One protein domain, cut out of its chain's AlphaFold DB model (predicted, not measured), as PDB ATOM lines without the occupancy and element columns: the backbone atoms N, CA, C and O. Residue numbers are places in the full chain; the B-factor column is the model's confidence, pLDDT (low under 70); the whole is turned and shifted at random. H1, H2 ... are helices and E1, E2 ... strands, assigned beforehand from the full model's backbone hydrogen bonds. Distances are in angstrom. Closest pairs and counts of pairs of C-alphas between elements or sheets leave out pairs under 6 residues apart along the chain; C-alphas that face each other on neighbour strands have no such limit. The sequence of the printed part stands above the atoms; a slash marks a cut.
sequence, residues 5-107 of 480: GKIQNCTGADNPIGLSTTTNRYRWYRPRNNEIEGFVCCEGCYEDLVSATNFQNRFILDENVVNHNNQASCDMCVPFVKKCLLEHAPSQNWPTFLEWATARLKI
ATOM      1  N   GLY A   5     299.864 175.754 397.754       75.44
ATOM      2  CA  GLY A   5     300.419 174.668 398.575       75.44
ATOM      3  C   GLY A   5     299.371 173.844 399.333       75.44
ATOM      4  O   GLY A   5     299.690 172.770 399.832       75.44
ATOM      5  N   LYS A   6     298.119 174.323 399.413       81.19
ATOM      6  CA  LYS A   6     296.986 173.595 400.007       81.19
ATOM      7  C   LYS A   6     296.176 172.803 398.974       81.19
ATOM      8  O   LYS A   6     295.296 172.041 399.361       81.19
ATOM      9  N   ILE A   7     296.472 172.987 397.687       83.88
ATOM     10  CA  ILE A   7     295.731 172.415 396.562       83.88
ATOM     11  C   ILE A   7     296.462 171.180 396.067       83.88
ATOM     12  O   ILE A   7     297.683 171.187 395.884       83.88
ATOM     13  N   GLN A   8     295.714 170.106 395.843       85.06
ATOM     14  CA  GLN A   8     296.280 168.870 395.330       85.06
ATOM     15  C   GLN A   8     296.706 169.033 393.870       85.06
ATOM     16  O   GLN A   8     296.021 169.659 393.059       85.06
ATOM     17  N   ASN A   9     297.863 168.465 393.533       88.06
ATOM     18  CA  ASN A   9     298.335 168.443 392.155       88.06
ATOM     19  C   ASN A   9     297.410 167.582 391.289       88.06
ATOM     20  O   ASN A   9     296.789 166.633 391.765       88.06
ATOM     21  N   CYS A  10     297.344 167.902 389.999       89.00
ATOM     22  CA  CYS A  10     296.648 167.064 389.033       89.00
ATOM     23  C   CYS A  10     297.247 165.647 389.011       89.00
ATOM     24  O   CYS A  10     298.465 165.494 388.946       89.00
ATOM     25  N   THR A  11     296.393 164.621 389.016       86.31
ATOM     26  CA  THR A  11     296.799 163.208 388.937       86.31
ATOM     27  C   THR A  11     297.104 162.745 387.508       86.31
ATOM     28  O   THR A  11     297.645 161.658 387.315       86.31
ATOM     29  N   GLY A  12     296.808 163.580 386.506       85.69
ATOM     30  CA  GLY A  12     296.989 163.280 385.085       85.69
ATOM     31  C   GLY A  12     295.777 162.585 384.452       85.69
ATOM     32  O   GLY A  12     294.785 162.297 385.116       85.69
ATOM     33  N   ALA A  13     295.862 162.324 383.145       79.69
ATOM     34  CA  ALA A  13     294.748 161.786 382.350       79.69
ATOM     35  C   ALA A  13     294.475 160.305 382.656       79.69
ATOM     36  O   ALA A  13     293.367 159.808 382.464       79.69
ATOM     37  N   ASP A  14     295.500 159.618 383.156       76.62
ATOM     38  CA  ASP A  14     295.541 158.166 383.294       76.62
ATOM     39  C   ASP A  14     295.205 157.663 384.699       76.62
ATOM     40  O   ASP A  14     295.057 156.460 384.892       76.62
ATOM     41  N   ASN A  15     295.072 158.573 385.666       80.62
ATOM     42  CA  ASN A  15     294.800 158.253 387.063       80.62
ATOM     43  C   ASN A  15     293.465 158.887 387.472       80.62
ATOM     44  O   ASN A  15     293.466 159.973 388.073       80.62
ATOM     45  N   PRO A  16     292.336 158.248 387.116       81.38
ATOM     46  CA  PRO A  16     291.021 158.757 387.460       81.38
ATOM     47  C   PRO A  16     290.835 158.781 388.979       81.38
ATOM     48  O   PRO A  16     291.280 157.888 389.701       81.38
ATOM     49  N   ILE A  17     290.160 159.815 389.470       79.12
ATOM     50  CA  ILE A  17     289.892 160.013 390.895       79.12
ATOM     51  C   ILE A  17     288.438 159.649 391.177       79.12
ATOM     52  O   ILE A  17     287.536 160.132 390.494       79.12
ATOM     53  N   GLY A  18     288.218 158.836 392.214       70.19
ATOM     54  CA  GLY A  18     286.888 158.528 392.734       70.19
ATOM     55  C   GLY A  18     286.191 159.757 393.323       70.19
ATOM     56  O   GLY A  18     286.716 160.417 394.216       70.19
ATOM     57  N   LEU A  19     284.982 160.026 392.850       67.81
ATOM     58  CA  LEU A  19     284.075 161.088 393.277       67.81
ATOM     59  C   LEU A  19     283.304 160.610 394.528       67.81
ATOM     60  O   LEU A  19     282.110 160.334 394.473       67.81
ATOM     61  N   SER A  20     284.002 160.386 395.650       54.06
ATOM     62  CA  SER A  20     283.384 159.951 396.917       54.06
ATOM     63  C   SER A  20     283.045 161.137 397.826       54.06
ATOM     64  O   SER A  20     283.891 161.987 398.102       54.06
ATOM     65  N   THR A  21     281.824 161.131 398.368       43.91
ATOM     66  CA  THR A  21     281.245 162.162 399.248       43.91
ATOM     67  C   THR A  21     281.909 162.289 400.626       43.91
ATOM     68  O   THR A  21     281.688 163.282 401.315       43.91
ATOM     69  N   THR A  22     282.748 161.338 401.047       40.59
ATOM     70  CA  THR A  22     283.369 161.329 402.388       40.59
ATOM     71  C   THR A  22     284.799 161.882 402.426       40.59
ATOM     72  O   THR A  22     285.353 162.066 403.508       40.59
ATOM     73  N   THR A  23     285.411 162.190 401.273       46.97
ATOM     74  CA  THR A  23     286.792 162.716 401.182       46.97
ATOM     75  C   THR A  23     286.928 163.872 400.179       46.97
ATOM     76  O   THR A  23     287.883 163.914 399.409       46.97
ATOM     77  N   ASN A  24     285.992 164.837 400.214       52.84
ATOM     78  CA  ASN A  24     285.930 166.076 399.406       52.84
ATOM     79  C   ASN A  24     287.220 166.942 399.430       52.84
ATOM     80  O   ASN A  24     287.240 168.036 399.989       52.84
ATOM     81  N   ARG A  25     288.324 166.484 398.826       63.31
ATOM     82  CA  ARG A  25     289.555 167.281 398.643       63.31
ATOM     83  C   ARG A  25     289.845 167.657 397.194       63.31
ATOM     84  O   ARG A  25     290.668 168.537 396.977       63.31
ATOM     85  N   TYR A  26     289.167 167.041 396.226       73.38
ATOM     86  CA  TYR A  26     289.300 167.395 394.816       73.38
ATOM     87  C   TYR A  26     288.096 168.209 394.361       73.38
ATOM     88  O   TYR A  26     286.983 167.693 394.291       73.38
ATOM     89  N   ARG A  27     288.338 169.484 394.043       84.56
ATOM     90  CA  ARG A  27     287.364 170.340 393.364       84.56
ATOM     91  C   ARG A  27     287.570 170.274 391.856       84.56
ATOM     92  O   ARG A  27     288.695 170.113 391.372       84.56
ATOM     93  N   TRP A  28     286.475 170.423 391.126       88.44
ATOM     94  CA  TRP A  28     286.446 170.329 389.675       88.44
ATOM     95  C   TRP A  28     285.783 171.561 389.084       88.44
ATOM     96  O   TRP A  28     284.860 172.121 389.661       88.44
ATOM     97  N   TYR A  29     286.271 171.981 387.931       92.00
ATOM     98  CA  TYR A  29     285.806 173.132 387.186       92.00
ATOM     99  C   TYR A  29     285.381 172.683 385.798       92.00
ATOM    100  O   TYR A  29     286.001 171.796 385.212       92.00
ATOM    101  N   ARG A  30     284.382 173.349 385.232       91.94
ATOM    102  CA  ARG A  30     283.956 173.136 383.847       91.94
ATOM    103  C   ARG A  30     283.637 174.458 383.153       91.94
ATOM    104  O   ARG A  30     283.327 175.436 383.841       91.94
ATOM    105  N   PRO A  31     283.674 174.503 381.812       93.75
ATOM    106  CA  PRO A  31     283.102 175.598 381.046       93.75
ATOM    107  C   PRO A  31     281.659 175.892 381.472       93.75
ATOM    108  O   PRO A  31     280.855 174.981 381.724       93.75
ATOM    109  N   ARG A  32     281.314 177.181 381.551       92.31
ATOM    110  CA  ARG A  32     279.936 177.631 381.781       92.31
ATOM    111  C   ARG A  32     279.012 176.994 380.752       92.31
ATOM    112  O   ARG A  32     279.417 176.665 379.649       92.31
ATOM    113  N   ASN A  33     277.760 176.782 381.148       88.75
ATOM    114  CA  ASN A  33     276.720 176.218 380.281       88.75
ATOM    115  C   ASN A  33     277.056 174.849 379.655       88.75
ATOM    116  O   ASN A  33     276.362 174.444 378.731       88.75
ATOM    117  N   ASN A  34     278.071 174.132 380.164       86.81
ATOM    118  CA  ASN A  34     278.523 172.858 379.594       86.81
ATOM    119  C   ASN A  34     278.919 172.996 378.107       86.81
ATOM    120  O   ASN A  34     278.605 172.133 377.295       86.81
ATOM    121  N   GLU A  35     279.592 174.101 377.752       91.88
ATOM    122  CA  GLU A  35     280.021 174.405 376.373       91.88
ATOM    123  C   GLU A  35     280.959 173.342 375.764       91.88
ATOM    124  O   GLU A  35     281.057 173.247 374.543       91.88
ATOM    125  N   ILE A  36     281.619 172.530 376.599       91.31
ATOM    126  CA  ILE A  36     282.285 171.285 376.196       91.31
ATOM    127  C   ILE A  36     281.658 170.157 377.014       91.31
ATOM    128  O   ILE A  36     281.821 170.110 378.234       91.31
ATOM    129  N   GLU A  37     280.935 169.264 376.343       88.50
ATOM    130  CA  GLU A  37     280.217 168.170 376.993       88.50
ATOM    131  C   GLU A  37     281.173 167.230 377.742       88.50
ATOM    132  O   GLU A  37     282.143 166.733 377.171       88.50
ATOM    133  N   GLY A  38     280.896 166.997 379.030       85.75
ATOM    134  CA  GLY A  38     281.659 166.071 379.876       85.75
ATOM    135  C   GLY A  38     283.025 166.589 380.341       85.75
ATOM    136  O   GLY A  38     283.713 165.890 381.084       85.75
ATOM    137  N   PHE A  39     283.404 167.809 379.943       91.12
ATOM    138  CA  PHE A  39     284.702 168.387 380.271       91.12
ATOM    139  C   PHE A  39     284.851 168.656 381.766       91.12
ATOM    140  O   PHE A  39     284.043 169.371 382.368       91.12
ATOM    141  N   VAL A  40     285.968 168.206 382.334       90.44
ATOM    142  CA  VAL A  40     286.341 168.477 383.724       90.44
ATOM    143  C   VAL A  40     287.795 168.936 383.857       90.44
ATOM    144  O   VAL A  40     288.738 168.354 383.327       90.44
ATOM    145  N   CYS A  41     288.010 169.989 384.637       92.25
ATOM    146  CA  CYS A  41     289.322 170.512 385.006       92.25
ATOM    147  C   CYS A  41     289.495 170.400 386.517       92.25
ATOM    148  O   CYS A  41     288.725 170.988 387.269       92.25
ATOM    149  N   CYS A  42     290.509 169.682 386.993       91.12
ATOM    150  CA  CYS A  42     290.782 169.661 388.427       91.12
ATOM    151  C   CYS A  42     291.227 171.048 388.919       91.12
ATOM    152  O   CYS A  42     291.803 171.839 388.168       91.12
ATOM    153  N   GLU A  43     291.012 171.316 390.203       90.50
ATOM    154  CA  GLU A  43     291.410 172.561 390.865       90.50
ATOM    155  C   GLU A  43     292.885 172.913 390.652       90.50
ATOM    156  O   GLU A  43     293.204 174.062 390.371       90.50
ATOM    157  N   GLY A  44     293.782 171.923 390.709       90.81
ATOM    158  CA  GLY A  44     295.205 172.142 390.453       90.81
ATOM    159  C   GLY A  44     295.464 172.726 389.060       90.81
ATOM    160  O   GLY A  44     296.154 173.729 388.938       90.81
ATOM    161  N   CYS A  45     294.861 172.156 388.009       93.56
ATOM    162  CA  CYS A  45     294.984 172.704 386.654       93.56
ATOM    163  C   CYS A  45     294.252 174.040 386.489       93.56
ATOM    164  O   CYS A  45     294.713 174.880 385.720       93.56
ATOM    165  N   TYR A  46     293.141 174.252 387.193       94.19
ATOM    166  CA  TYR A  46     292.454 175.536 387.165       94.19
ATOM    167  C   TYR A  46     293.355 176.641 387.728       94.19
ATOM    168  O   TYR A  46     293.567 177.650 387.068       94.19
ATOM    169  N   GLU A  47     293.944 176.421 388.902       92.81
ATOM    170  CA  GLU A  47     294.779 177.410 389.588       92.81
ATOM    171  C   GLU A  47     296.160 177.598 388.954       92.81
ATOM    172  O   GLU A  47     296.703 178.698 388.995       92.81
ATOM    173  N   ASP A  48     296.737 176.547 388.364       91.94
ATOM    174  CA  ASP A  48     298.044 176.641 387.702       91.94
ATOM    175  C   ASP A  48     297.963 177.271 386.310       91.94
ATOM    176  O   ASP A  48     298.951 177.824 385.828       91.94
ATOM    177  N   LEU A  49     296.816 177.138 385.636       93.62
ATOM    178  CA  LEU A  49     296.688 177.467 384.221       93.62
ATOM    179  C   LEU A  49     295.522 178.412 383.949       93.62
ATOM    180  O   LEU A  49     295.728 179.510 383.447       93.62
ATOM    181  N   VAL A  50     294.294 177.992 384.252       95.19
ATOM    182  CA  VAL A  50     293.078 178.700 383.822       95.19
ATOM    183  C   VAL A  50     292.935 180.062 384.503       95.19
ATOM    184  O   VAL A  50     292.648 181.046 383.819       95.19
ATOM    185  N   SER A  51     293.174 180.139 385.815       94.19
ATOM    186  CA  SER A  51     293.093 181.371 386.611       94.19
ATOM    187  C   SER A  51     294.100 182.434 386.156       94.19
ATOM    188  O   SER A  51     293.860 183.628 386.308       94.19
ATOM    189  N   ALA A  52     295.202 182.012 385.530       92.44
ATOM    190  CA  ALA A  52     296.208 182.899 384.956       92.44
ATOM    191  C   ALA A  52     295.826 183.437 383.562       92.44
ATOM    192  O   ALA A  52     296.596 184.186 382.962       92.44
ATOM    193  N   THR A  53     294.656 183.071 383.024       95.25
ATOM    194  CA  THR A  53     294.185 183.503 381.701       95.25
ATOM    195  C   THR A  53     292.940 184.383 381.773       95.25
ATOM    196  O   THR A  53     292.140 184.317 382.707       95.25
ATOM    197  N   ASN A  54     292.684 185.127 380.691       93.75
ATOM    198  CA  ASN A  54     291.439 185.882 380.511       93.75
ATOM    199  C   ASN A  54     290.188 184.984 380.391       93.75
ATOM    200  O   ASN A  54     289.065 185.487 380.388       93.75
ATOM    201  N   PHE A  55     290.356 183.659 380.317       95.38
ATOM    202  CA  PHE A  55     289.256 182.702 380.305       95.38
ATOM    203  C   PHE A  55     288.810 182.254 381.699       95.38
ATOM    204  O   PHE A  55     287.804 181.556 381.777       95.38
ATOM    205  N   GLN A  56     289.444 182.689 382.796       94.62
ATOM    206  CA  GLN A  56     289.065 182.271 384.158       94.62
ATOM    207  C   GLN A  56     287.555 182.372 384.438       94.62
ATOM    208  O   GLN A  56     286.933 181.437 384.934       94.62
ATOM    209  N   ASN A  57     286.927 183.468 384.000       94.31
ATOM    210  CA  ASN A  57     285.512 183.742 384.249       94.31
ATOM    211  C   ASN A  57     284.573 182.871 383.403       94.31
ATOM    212  O   ASN A  57     283.367 182.864 383.652       94.31
ATOM    213  N   ARG A  58     285.098 182.148 382.404       95.75
ATOM    214  CA  ARG A  58     284.359 181.179 381.582       95.75
ATOM    215  C   ARG A  58     284.245 179.814 382.252       95.75
ATOM    216  O   ARG A  58     283.435 179.009 381.810       95.75
ATOM    217  N   PHE A  59     284.991 179.572 383.324       95.06
ATOM    218  CA  PHE A  59     284.912 178.347 384.104       95.06
ATOM    219  C   PHE A  59     284.112 178.581 385.386       95.06
ATOM    220  O   PHE A  59     284.101 179.675 385.953       95.06
ATOM    221  N   ILE A  60     283.414 177.543 385.830       93.50
ATOM    222  CA  ILE A  60     282.687 177.510 387.099       93.50
ATOM    223  C   ILE A  60     283.047 176.247 387.863       93.50
ATOM    224  O   ILE A  60     283.355 175.224 387.251       93.50
ATOM    225  N   LEU A  61     282.993 176.337 389.190       90.44
ATOM    226  CA  LEU A  61     283.075 175.175 390.061       90.44
ATOM    227  C   LEU A  61     281.900 174.240 389.748       90.44
ATOM    228  O   LEU A  61     280.755 174.688 389.675       90.44
ATOM    229  N   ASP A  62     282.198 172.962 389.548       84.94
ATOM    230  CA  ASP A  62     281.205 171.920 389.347       84.94
ATOM    231  C   ASP A  62     281.040 171.102 390.627       84.94
ATOM    232  O   ASP A  62     281.912 170.322 391.013       84.94
ATOM    233  N   GLU A  63     279.916 171.313 391.304       73.75
ATOM    234  CA  GLU A  63     279.570 170.607 392.541       73.75
ATOM    235  C   GLU A  63     278.978 169.215 392.267       73.75
ATOM    236  O   GLU A  63     278.912 168.391 393.176       73.75
ATOM    237  N   ASN A  64     278.591 168.936 391.017       69.00
ATOM    238  CA  ASN A  64     277.885 167.721 390.612       69.00
ATOM    239  C   ASN A  64     278.614 166.998 389.475       69.00
ATOM    240  O   ASN A  64     277.976 166.552 388.522       69.00
ATOM    241  N   VAL A  65     279.943 166.875 389.552       67.12
ATOM    242  CA  VAL A  65     280.671 166.068 388.566       67.12
ATOM    243  C   VAL A  65     280.126 164.644 388.615       67.12
ATOM    244  O   VAL A  65     280.284 163.943 389.611       67.12
ATOM    245  N   VAL A  66     279.481 164.218 387.534       55.41
ATOM    246  CA  VAL A  66     279.041 162.839 387.323       55.41
ATOM    247  C   VAL A  66     279.720 162.367 386.048       55.41
ATOM    248  O   VAL A  66     279.140 162.420 384.971       55.41
ATOM    249  N   ASN A  67     280.972 161.930 386.165       54.09
ATOM    250  CA  ASN A  67     281.611 161.181 385.090       54.09
ATOM    251  C   ASN A  67     281.509 159.678 385.367       54.09
ATOM    252  O   ASN A  67     281.381 159.236 386.515       54.09
ATOM    253  N   HIS A  68     281.455 158.917 384.271       51.22
ATOM    254  CA  HIS A  68     281.135 157.494 384.206       51.22
ATOM    255  C   HIS A  68     281.749 156.700 385.372       51.22
ATOM    256  O   HIS A  68     282.963 156.671 385.548       51.22
ATOM    257  N   ASN A  69     280.892 156.038 386.161       55.34
ATOM    258  CA  ASN A  69     281.258 155.206 387.317       55.34
ATOM    259  C   ASN A  69     281.817 155.955 388.548       55.34
ATOM    260  O   ASN A  69     282.644 155.397 389.269       55.34
ATOM    261  N   ASN A  70     281.362 157.185 388.828       68.50
ATOM    262  CA  ASN A  70     281.847 158.010 389.951       68.50
ATOM    263  C   ASN A  70     283.366 158.249 389.895       68.50
ATOM    264  O   ASN A  70     284.030 158.294 390.929       68.50
ATOM    265  N   GLN A  71     283.940 158.390 388.701       77.44
ATOM    266  CA  GLN A  71     285.361 158.673 388.528       77.44
ATOM    267  C   GLN A  71     285.583 159.759 387.473       77.44
ATOM    268  O   GLN A  71     284.858 159.826 386.485       77.44
ATOM    269  N   ALA A  72     286.593 160.606 387.677       80.12
ATOM    270  CA  ALA A  72     286.952 161.671 386.741       80.12
ATOM    271  C   ALA A  72     288.472 161.779 386.541       80.12
ATOM    272  O   ALA A  72     289.241 161.707 387.502       80.12
ATOM    273  N   SER A  73     288.886 162.005 385.293       87.88
ATOM    274  CA  SER A  73     290.250 162.387 384.903       87.88
ATOM    275  C   SER A  73     290.229 163.816 384.370       87.88
ATOM    276  O   SER A  73     289.295 164.199 383.683       87.88
ATOM    277  N   CYS A  74     291.249 164.614 384.679       90.75
ATOM    278  CA  CYS A  74     291.288 166.021 384.275       90.75
ATOM    279  C   CYS A  74     291.532 166.177 382.763       90.75
ATOM    280  O   CYS A  74     292.627 165.891 382.289       90.75
ATOM    281  N   ASP A  75     290.580 166.728 382.016       93.06
ATOM    282  CA  ASP A  75     290.722 167.002 380.579       93.06
ATOM    283  C   ASP A  75     291.697 168.146 380.305       93.06
ATOM    284  O   ASP A  75     292.477 168.108 379.353       93.06
ATOM    285  N   MET A  76     291.746 169.134 381.203       94.25
ATOM    286  CA  MET A  76     292.735 170.213 381.134       94.25
ATOM    287  C   MET A  76     294.168 169.692 381.291       94.25
ATOM    288  O   MET A  76     295.120 170.404 380.990       94.25
ATOM    289  N   CYS A  77     294.376 168.456 381.757       93.25
ATOM    290  CA  CYS A  77     295.719 167.900 381.842       93.25
ATOM    291  C   CYS A  77     296.263 167.424 380.476       93.25
ATOM    292  O   CYS A  77     297.483 167.283 380.343       93.25
ATOM    293  N   VAL A  78     295.389 167.244 379.471       94.44
ATOM    294  CA  VAL A  78     295.752 166.841 378.105       94.44
ATOM    295  C   VAL A  78     296.629 167.929 377.466       94.44
ATOM    296  O   VAL A  78     296.206 169.087 377.392       94.44
ATOM    297  N   PRO A  79     297.846 167.605 376.983       94.44
ATOM    298  CA  PRO A  79     298.806 168.613 376.533       94.44
ATOM    299  C   PRO A  79     298.283 169.562 375.451       94.44
ATOM    300  O   PRO A  79     298.519 170.766 375.535       94.44
ATOM    301  N   PHE A  80     297.544 169.056 374.457       96.50
ATOM    302  CA  PHE A  80     296.970 169.914 373.420       96.50
ATOM    303  C   PHE A  80     295.929 170.891 373.976       96.50
ATOM    304  O   PHE A  80     295.958 172.059 373.608       96.50
ATOM    305  N   VAL A  81     295.063 170.459 374.900       96.62
ATOM    306  CA  VAL A  81     294.048 171.331 375.518       96.62
ATOM    307  C   VAL A  81     294.718 172.489 376.261       96.62
ATOM    308  O   VAL A  81     294.300 173.635 376.104       96.62
ATOM    309  N   LYS A  82     295.817 172.224 376.985       95.12
ATOM    310  CA  LYS A  82     296.619 173.278 377.632       95.12
ATOM    311  C   LYS A  82     297.204 174.263 376.629       95.12
ATOM    312  O   LYS A  82     297.065 175.468 376.812       95.12
ATOM    313  N   LYS A  83     297.867 173.756 375.581       94.69
ATOM    314  CA  LYS A  83     298.470 174.594 374.530       94.69
ATOM    315  C   LYS A  83     297.409 175.453 373.844       94.69
ATOM    316  O   LYS A  83     297.600 176.651 373.717       94.69
ATOM    317  N   CYS A  84     296.277 174.852 373.489       96.06
ATOM    318  CA  CYS A  84     295.141 175.521 372.864       96.06
ATOM    319  C   CYS A  84     294.578 176.648 373.748       96.06
ATOM    320  O   CYS A  84     294.353 177.758 373.266       96.06
ATOM    321  N   LEU A  85     294.421 176.403 375.057       96.31
ATOM    322  CA  LEU A  85     294.003 177.438 376.007       96.31
ATOM    323  C   LEU A  85     294.987 178.618 376.008       96.31
ATOM    324  O   LEU A  85     294.562 179.767 375.903       96.31
ATOM    325  N   LEU A  86     296.289 178.335 376.117       95.19
ATOM    326  CA  LEU A  86     297.339 179.356 376.177       95.19
ATOM    327  C   LEU A  86     297.500 180.133 374.866       95.19
ATOM    328  O   LEU A  86     297.764 181.331 374.914       95.19
ATOM    329  N   GLU A  87     297.311 179.479 373.723       95.50
ATOM    330  CA  GLU A  87     297.389 180.098 372.397       95.50
ATOM    331  C   GLU A  87     296.248 181.104 372.182       95.50
ATOM    332  O   GLU A  87     296.459 182.219 371.705       95.50
ATOM    333  N   HIS A  88     295.021 180.746 372.576       96.12
ATOM    334  CA  HIS A  88     293.837 181.551 372.262       96.12
ATOM    335  C   HIS A  88     293.408 182.519 373.369       96.12
ATOM    336  O   HIS A  88     292.740 183.515 373.070       96.12
ATOM    337  N   ALA A  89     293.824 182.301 374.621       95.50
ATOM    338  CA  ALA A  89     293.495 183.185 375.740       95.50
ATOM    339  C   ALA A  89     293.936 184.655 375.559       95.50
ATOM    340  O   ALA A  89     293.128 185.537 375.876       95.50
ATOM    341  N   PRO A  90     295.141 184.976 375.036       95.50
ATOM    342  CA  PRO A  90     295.561 186.366 374.826       95.50
ATOM    343  C   PRO A  90     294.645 187.125 373.860       95.50
ATOM    344  O   PRO A  90     294.299 188.277 374.105       95.50
ATOM    345  N   SER A  91     294.197 186.449 372.797       95.19
ATOM    346  CA  SER A  91     293.262 186.992 371.798       95.19
ATOM    347  C   SER A  91     291.787 186.933 372.218       95.19
ATOM    348  O   SER A  91     290.919 187.372 371.470       95.19
ATOM    349  N   GLN A  92     291.490 186.377 373.400       94.81
ATOM    350  CA  GLN A  92     290.137 186.097 373.892       94.81
ATOM    351  C   GLN A  92     289.269 185.272 372.922       94.81
ATOM    352  O   GLN A  92     288.038 185.342 372.963       94.81
ATOM    353  N   ASN A  93     289.889 184.447 372.073       96.38
ATOM    354  CA  ASN A  93     289.182 183.630 371.091       96.38
ATOM    355  C   ASN A  93     288.626 182.338 371.722       96.38
ATOM    356  O   ASN A  93     289.127 181.233 371.513       96.38
ATOM    357  N   TRP A  94     287.592 182.504 372.550       96.31
ATOM    358  CA  TRP A  94     286.897 181.408 373.228       96.31
ATOM    359  C   TRP A  94     286.278 180.379 372.263       96.31
ATOM    360  O   TRP A  94     286.462 179.188 372.511       96.31
ATOM    361  N   PRO A  95     285.615 180.773 371.151       97.00
ATOM    362  CA  PRO A  95     285.034 179.808 370.216       97.00
ATOM    363  C   PRO A  95     286.056 178.828 369.635       97.00
ATOM    364  O   PRO A  95     285.795 177.628 369.612       97.00
ATOM    365  N   THR A  96     287.240 179.307 369.235       96.50
ATOM    366  CA  THR A  96     288.289 178.422 368.704       96.50
ATOM    367  C   THR A  96     288.828 177.475 369.777       96.50
ATOM    368  O   THR A  96     289.024 176.294 369.495       96.50
ATOM    369  N   PHE A  97     288.989 177.939 371.025       96.50
ATOM    370  CA  PHE A  97     289.351 177.045 372.131       96.50
ATOM    371  C   PHE A  97     288.319 175.922 372.319       96.50
ATOM    372  O   PHE A  97     288.708 174.756 372.401       96.50
ATOM    373  N   LEU A  98     287.021 176.255 372.351       96.94
ATOM    374  CA  LEU A  98     285.946 175.267 372.489       96.94
ATOM    375  C   LEU A  98     285.984 174.229 371.365       96.94
ATOM    376  O   LEU A  98     285.960 173.027 371.634       96.94
ATOM    377  N   GLU A  99     286.065 174.688 370.115       96.94
ATOM    378  CA  GLU A  99     286.088 173.832 368.929       96.94
ATOM    379  C   GLU A  99     287.262 172.847 368.978       96.94
ATOM    380  O   GLU A  99     287.079 171.633 368.856       96.94
ATOM    381  N   TRP A 100     288.470 173.355 369.222       97.00
ATOM    382  CA  TRP A 100     289.693 172.559 369.160       97.00
ATOM    383  C   TRP A 100     289.855 171.640 370.369       97.00
ATOM    384  O   TRP A 100     290.260 170.485 370.211       97.00
ATOM    385  N   ALA A 101     289.500 172.101 371.572       96.19
ATOM    386  CA  ALA A 101     289.490 171.249 372.757       96.19
ATOM    387  C   ALA A 101     288.487 170.097 372.589       96.19
ATOM    388  O   ALA A 101     288.844 168.938 372.809       96.19
ATOM    389  N   THR A 102     287.275 170.386 372.104       96.31
ATOM    390  CA  THR A 102     286.256 169.361 371.818       96.31
ATOM    391  C   THR A 102     286.740 168.366 370.764       96.31
ATOM    392  O   THR A 102     286.584 167.156 370.938       96.31
ATOM    393  N   ALA A 103     287.351 168.848 369.678       95.81
ATOM    394  CA  ALA A 103     287.895 167.991 368.628       95.81
ATOM    395  C   ALA A 103     288.982 167.054 369.173       95.81
ATOM    396  O   ALA A 103     288.942 165.849 368.920       95.81
ATOM    397  N   ARG A 104     289.911 167.572 369.987       95.44
ATOM    398  CA  ARG A 104     290.967 166.755 370.591       95.44
ATOM    399  C   ARG A 104     290.410 165.705 371.542       95.44
ATOM    400  O   ARG A 104     290.901 164.580 371.506       95.44
ATOM    401  N   LEU A 105     289.435 166.036 372.387       93.75
ATOM    402  CA  LEU A 105     288.891 165.091 373.373       93.75
ATOM    403  C   LEU A 105     288.167 163.901 372.723       93.75
ATOM    404  O   LEU A 105     288.101 162.830 373.318       93.75
ATOM    405  N   LYS A 106     287.724 164.037 371.466       94.38
ATOM    406  CA  LYS A 106     287.189 162.924 370.660       94.38
ATOM    407  C   LYS A 106     288.267 161.978 370.115       94.38
ATOM    408  O   LYS A 106     287.936 160.879 369.679       94.38
ATOM    409  N   ILE A 107     289.541 162.378 370.115       95.19
ATOM    410  CA  ILE A 107     290.650 161.556 369.612       95.19
ATOM    411  C   ILE A 107     291.140 160.618 370.729       95.19
ATOM    412  O   ILE A 107     291.627 161.103 371.759       95.19
TER     413      ILE A 107
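What this domain is: This is residues 5 to 107 of the 480 residues of an uncharacterized protein of Talaromyces cellulolyticus (UniProt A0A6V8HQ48). Little regular structure: a loop-rich body with a two-stranded ribbon, E1 and E2, helix H1 next to it, and a helical hairpin, H2 and H3, at one end. The 103 printed residues run E1, H1, E2, H2, H3; the class is mixed, with 38 residues in named elements. The whole is compact, radius of gyration of the C-alphas 13.0 A, spanning 41 by 31 by 24 A.

Where its parts are: E1, residues 28 to 31, begins at C-alpha 28 (286.446, 170.329, 389.675). H1 is residues 43 to 50, E2 59 to 62 and H2 79 to 88, 14.5 A long. H3, residues 94 to 105, 16.4 A, ends at C-alpha 105 (288.891, 165.091, 373.373).

How they stand to each other: E1 and E2 are antiparallel; N 30 and O 60, 2.9 A, are within hydrogen-bond range. H2 and H3 touch, closest C-alphas Val 81 and Ala 101, 5.3 A, at a shallow tilt of 11 degrees, opposite ways. In H1, H2 and H3 every O i to N i+4 pair is within range.

The domain as a whole: The printed part has no cut. The links E1 to H1 and E2 to H2 are long. Residues 19 to 25 and 64 to 70 have pLDDT under 70.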